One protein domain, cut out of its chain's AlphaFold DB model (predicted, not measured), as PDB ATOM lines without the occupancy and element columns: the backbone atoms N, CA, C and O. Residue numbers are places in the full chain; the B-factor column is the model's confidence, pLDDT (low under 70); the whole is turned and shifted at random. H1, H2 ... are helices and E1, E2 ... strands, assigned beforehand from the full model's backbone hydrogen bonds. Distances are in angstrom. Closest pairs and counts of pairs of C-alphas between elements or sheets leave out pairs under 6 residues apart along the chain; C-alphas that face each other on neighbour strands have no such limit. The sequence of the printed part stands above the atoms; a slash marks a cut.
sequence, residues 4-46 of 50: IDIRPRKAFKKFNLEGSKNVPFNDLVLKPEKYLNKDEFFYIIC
ATOM      1  N   ILE A   4      44.059  25.861  38.229       97.00
ATOM      2  CA  ILE A   4      44.677  27.180  38.183       97.00
ATOM      3  C   ILE A   4      46.189  27.007  38.108       97.00
ATOM      4  O   ILE A   4      46.816  26.401  38.973       97.00
ATOM      5  N   ASP A   5      46.783  27.568  37.066       97.31
ATOM      6  CA  ASP A   5      48.225  27.621  36.892       97.31
ATOM      7  C   ASP A   5      48.749  28.970  37.389       97.31
ATOM      8  O   ASP A   5      48.490  30.012  36.774       97.31
ATOM      9  N   ILE A   6      49.483  28.939  38.505       97.31
ATOM     10  CA  ILE A   6      50.022  30.134  39.166       97.31
ATOM     11  C   ILE A   6      51.408  30.541  38.665       97.31
ATOM     12  O   ILE A   6      51.995  31.516  39.150       97.31
ATOM     13  N   ARG A   7      51.943  29.821  37.672       96.75
ATOM     14  CA  ARG A   7      53.241  30.126  37.071       96.75
ATOM     15  C   ARG A   7      53.176  31.440  36.277       96.75
ATOM     16  O   ARG A   7      52.097  31.890  35.867       96.75
ATOM     17  N   PRO A   8      54.331  32.075  35.998       96.44
ATOM     18  CA  PRO A   8      54.378  33.269  35.166       96.44
ATOM     19  C   PRO A   8      53.718  33.050  33.801       96.44
ATOM     20  O   PRO A   8      53.890  32.002  33.177       96.44
ATOM     21  N   ARG A   9      53.060  34.090  33.272       96.50
ATOM     22  CA  ARG A   9      52.353  34.054  31.973       96.50
ATOM     23  C   ARG A   9      53.213  33.491  30.835       96.50
ATOM     24  O   ARG A   9      52.711  32.782  29.970       96.50
ATOM     25  N   LYS A  10      54.519  33.784  30.837       96.56
ATOM     26  CA  LYS A  10      55.473  33.267  29.840       96.56
ATOM     27  C   LYS A  10      55.612  31.740  29.897       96.56
ATOM     28  O   LYS A  10      55.693  31.113  28.847       96.56
ATOM     29  N   ALA A  11      55.620  31.147  31.092       95.19
ATOM     30  CA  ALA A  11      55.697  29.697  31.266       95.19
ATOM     31  C   ALA A  11      54.415  29.016  30.769       95.19
ATOM     32  O   ALA A  11      54.498  28.076  29.982       95.19
ATOM     33  N   PHE A  12      53.251  29.562  31.133       96.75
ATOM     34  CA  PHE A  12      51.944  29.072  30.685       96.75
ATOM     35  C   PHE A  12      51.769  29.128  29.159       96.75
ATOM     36  O   PHE A  12      51.268  28.190  28.543       96.75
ATOM     37  N   LYS A  13      52.216  30.225  28.531       97.00
ATOM     38  CA  LYS A  13      52.201  30.370  27.065       97.00
ATOM     39  C   LYS A  13      53.114  29.368  26.362       97.00
ATOM     40  O   LYS A  13      52.807  28.974  25.247       97.00
ATOM     41  N   LYS A  14      54.238  28.997  26.986       96.75
ATOM     42  CA  LYS A  14      55.161  28.003  26.430       96.75
ATOM     43  C   LYS A  14      54.530  26.610  26.467       96.75
ATOM     44  O   LYS A  14      54.546  25.929  25.455       96.75
ATOM     45  N   PHE A  15      53.987  26.224  27.623       94.75
ATOM     46  CA  PHE A  15      53.235  24.985  27.818       94.75
ATOM     47  C   PHE A  15      52.241  25.149  28.967       94.75
ATOM     48  O   PHE A  15      52.591  25.644  30.044       94.75
ATOM     49  N   ASN A  16      51.027  24.658  28.763       96.31
ATOM     50  CA  ASN A  16      49.992  24.587  29.782       96.31
ATOM     51  C   ASN A  16      49.243  23.261  29.685       96.31
ATOM     52  O   ASN A  16      49.310  22.570  28.668       96.31
ATOM     53  N   LEU A  17      48.552  22.918  30.767       96.44
ATOM     54  CA  LEU A  17      47.577  21.843  30.749       96.44
ATOM     55  C   LEU A  17      46.296  22.367  30.096       96.44
ATOM     56  O   LEU A  17      45.780  23.410  30.509       96.44
ATOM     57  N   GLU A  18      45.778  21.649  29.106       96.44
ATOM     58  CA  GLU A  18      44.535  22.024  28.439       96.44
ATOM     59  C   GLU A  18      43.394  22.190  29.459       96.44
ATOM     60  O   GLU A  18      43.242  21.401  30.392       96.44
ATOM     61  N   GLY A  19      42.626  23.273  29.324       95.56
ATOM     62  CA  GLY A  19      41.546  23.619  30.253       95.56
ATOM     63  C   GLY A  19      41.985  24.290  31.564       95.56
ATOM     64  O   GLY A  19      41.122  24.724  32.328       95.56
ATOM     65  N   SER A  20      43.289  24.439  31.831       97.12
ATOM     66  CA  SER A  20      43.766  25.226  32.979       97.12
ATOM     67  C   SER A  20      43.679  26.739  32.729       97.12
ATOM     68  O   SER A  20      43.810  27.219  31.601       97.12
ATOM     69  N   LYS A  21      43.458  27.518  33.795       96.94
ATOM     70  CA  LYS A  21      43.449  28.990  33.757       96.94
ATOM     71  C   LYS A  21      44.746  29.535  34.338       96.94
ATOM     72  O   LYS A  21      45.108  29.190  35.459       96.94
ATOM     73  N   ASN A  22      45.417  30.439  33.629       97.38
ATOM     74  CA  ASN A  22      46.586  31.114  34.185       97.38
ATOM     75  C   ASN A  22      46.182  32.286  35.082       97.38
ATOM     76  O   ASN A  22      45.654  33.288  34.596       97.38
ATOM     77  N   VAL A  23      46.493  32.176  36.371       97.62
ATOM     78  CA  VAL A  23      46.353  33.257  37.351       97.62
ATOM     79  C   VAL A  23      47.693  33.378  38.071       97.62
ATOM     80  O   VAL A  23      47.914  32.649  39.032       97.62
ATOM     81  N   PRO A  24      48.617  34.240  37.602       96.75
ATOM     82  CA  PRO A  24      49.937  34.385  38.211       96.75
ATOM     83  C   PRO A  24      49.858  34.542  39.730       96.75
ATOM     84  O   PRO A  24      48.970  35.231  40.223       96.75
ATOM     85  N   PHE A  25      50.806  33.950  40.456       95.56
ATOM     86  CA  PHE A  25      50.799  33.909  41.923       95.56
ATOM     87  C   PHE A  25      50.446  35.250  42.589       95.56
ATOM     88  O   PHE A  25      49.541  35.299  43.417       95.56
ATOM     89  N   ASN A  26      51.083  36.351  42.173       95.38
ATOM     90  CA  ASN A  26      50.795  37.676  42.733       95.38
ATOM     91  C   ASN A  26      49.344  38.117  42.479       95.38
ATOM     92  O   ASN A  26      48.725  38.692  43.367       95.38
ATOM     93  N   ASP A  27      48.791  37.833  41.294       96.75
ATOM     94  CA  ASP A  27      47.399  38.159  40.966       96.75
ATOM     95  C   ASP A  27      46.442  37.366  41.874       96.75
ATOM     96  O   ASP A  27      45.461  37.929  42.361       96.75
ATOM     97  N   LEU A  28      46.744  36.085  42.129       95.62
ATOM     98  CA  LEU A  28      45.932  35.205  42.974       95.62
ATOM     99  C   LEU A  28      45.968  35.619  44.451       95.62
ATOM    100  O   LEU A  28      44.923  35.676  45.085       95.62
ATOM    101  N   VAL A  29      47.150  35.923  44.992       94.94
ATOM    102  CA  VAL A  29      47.321  36.291  46.409       94.94
ATOM    103  C   VAL A  29      46.743  37.673  46.713       94.94
ATOM    104  O   VAL A  29      46.176  37.872  47.782       94.94
ATOM    105  N   LEU A  30      46.863  38.627  45.783       97.56
ATOM    106  CA  LEU A  30      46.356  39.988  45.985       97.56
ATOM    107  C   LEU A  30      44.836  40.100  45.829       97.56
ATOM    108  O   LEU A  30      44.254  41.035  46.374       97.56
ATOM    109  N   LYS A  31      44.210  39.220  45.034       96.44
ATOM    110  CA  LYS A  31      42.768  39.265  44.718       96.44
ATOM    111  C   LYS A  31      42.147  37.862  44.672       96.44
ATOM    112  O   LYS A  31      41.621  37.469  43.623       96.44
ATOM    113  N   PRO A  32      42.233  37.067  45.752       95.44
ATOM    114  CA  PRO A  32      41.800  35.671  45.745       95.44
ATOM    115  C   PRO A  32      40.311  35.521  45.425       95.44
ATOM    116  O   PRO A  32      39.943  34.635  44.660       95.44
ATOM    117  N   GLU A  33      39.462  36.426  45.909       96.19
ATOM    118  CA  GLU A  33      38.009  36.431  45.689       96.19
ATOM    119  C   GLU A  33      37.596  36.567  44.216       96.19
ATOM    120  O   GLU A  33      36.489  36.192  43.843       96.19
ATOM    121  N   LYS A  34      38.488  37.072  43.354       96.31
ATOM    122  CA  LYS A  34      38.239  37.155  41.910       96.31
ATOM    123  C   LYS A  34      38.398  35.801  41.207       96.31
ATOM    124  O   LYS A  34      37.885  35.624  40.102       96.31
ATOM    125  N   TYR A  35      39.148  34.879  41.804       95.56
ATOM    126  CA  TYR A  35      39.589  33.647  41.145       95.56
ATOM    127  C   TYR A  35      39.189  32.375  41.896       95.56
ATOM    128  O   TYR A  35      39.135  31.317  41.271       95.56
ATOM    129  N   LEU A  36      38.919  32.475  43.200       95.25
ATOM    130  CA  LEU A  36      38.585  31.364  44.081       95.25
ATOM    131  C   LEU A  36      37.189  31.551  44.668       95.25
ATOM    132  O   LEU A  36      36.853  32.611  45.196       95.25
ATOM    133  N   ASN A  37      36.412  30.475  44.632       95.62
ATOM    134  CA  ASN A  37      35.175  30.336  45.383       95.62
ATOM    135  C   ASN A  37      35.433  29.397  46.572       95.62
ATOM    136  O   ASN A  37      36.034  28.342  46.404       95.62
ATOM    137  N   LYS A  38      35.004  29.774  47.779       93.56
ATOM    138  CA  LYS A  38      35.242  28.978  48.996       93.56
ATOM    139  C   LYS A  38      34.533  27.622  48.983       93.56
ATOM    140  O   LYS A  38      34.973  26.721  49.689       93.56
ATOM    141  N   ASP A  39      33.492  27.484  48.169       96.19
ATOM    142  CA  ASP A  39      32.682  26.270  48.066       96.19
ATOM    143  C   ASP A  39      33.136  25.347  46.916       96.19
ATOM    144  O   ASP A  39      32.496  24.336  46.629       96.19
ATOM    145  N   GLU A  40      34.244  25.678  46.241       95.75
ATOM    146  CA  GLU A  40      34.789  24.908  45.122       95.75
ATOM    147  C   GLU A  40      36.176  24.326  45.430       95.75
ATOM    148  O   GLU A  40      37.000  24.918  46.127       95.75
ATOM    149  N   PHE A  41      36.470  23.168  44.835       95.88
ATOM    150  CA  PHE A  41      37.794  22.550  44.892       95.88
ATOM    151  C   PHE A  41      38.658  22.991  43.710       95.88
ATOM    152  O   PHE A  41      38.227  22.921  42.556       95.88
ATOM    153  N   PHE A  42      39.903  23.383  43.993       95.94
ATOM    154  CA  PHE A  42      40.870  23.841  42.996       95.94
ATOM    155  C   PHE A  42      42.142  22.996  43.022       95.94
ATOM    156  O   PHE A  42      42.664  22.667  44.085       95.94
ATOM    157  N   TYR A  43      42.682  22.719  41.838       95.75
ATOM    158  CA  TYR A  43      44.010  22.141  41.655       95.75
ATOM    159  C   TYR A  43      44.974  23.242  41.219       95.75
ATOM    160  O   TYR A  43      44.706  23.953  40.250       95.75
ATOM    161  N   ILE A  44      46.095  23.383  41.924       95.19
ATOM    162  CA  ILE A  44      47.079  24.441  41.675       95.19
ATOM    163  C   ILE A  44      48.309  23.850  40.979       95.19
ATOM    164  O   ILE A  44      48.930  22.922  41.490       95.19
ATOM    165  N   ILE A  45      48.696  24.421  39.836       95.19
ATOM    166  CA  ILE A  45      49.965  24.126  39.154       95.19
ATOM    167  C   ILE A  45      50.973  25.222  39.507       95.19
ATOM    168  O   ILE A  45      50.734  26.401  39.243       95.19
ATOM    169  N   CYS A  46      52.123  24.836  40.063       92.69
ATOM    170  CA  CYS A  46      53.197  25.740  40.476       92.69
ATOM    171  C   CYS A  46      54.564  25.233  39.993       92.69
ATOM    172  O   CYS A  46      54.759  24.035  39.814       92.69
TER     173      CYS A  46
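This is residues 4 to 46 of the 50 residues of the protein "Rhodanese domain-containing protein" of Tenericutes bacterium (UniProt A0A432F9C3). The domain has little regular structure: two short helices and one strand are set apart from one another on a chain that winds mostly in loops. H1 and the loop at Asp 39 are at opposite ends of the longest axis, with E1 in the middle of that length. The printed part has 43 residues, with the order H1, H2, E1; the class is mixed, and under half of the residues, 16, are in named elements. It is compact, with a radius of gyration of the C-alphas of 10.3 A, and only just elongated, spanning 30 by 20 by 14 A.

H1, residues 9 to 14, and H2, residues 25 to 30, are apart. E1, residues 42 to 45, is apart from both and pairs with no named strand. In H1 and H2 every O i to N i+4 pair is within hydrogen-bond range.

H1 begins at C-alpha 9 (52.353, 34.054, 31.973) and measures 8.7 A from first to last C-alpha. H2 measures 8.6 A. E1 measures 9.9 A and ends at C-alpha 45 (49.965, 24.126, 39.154).

The C-alphas farthest apart, of Lys 14 and Asp 39, are 31.2 A apart; those of Ile 4 and Cys 46, the first and last printed, 8.9 A. The link from H1 to H2 is short, and that from H2 to E1 long. The printed part has no cut, and no printed residue is under 70 in pLDDT.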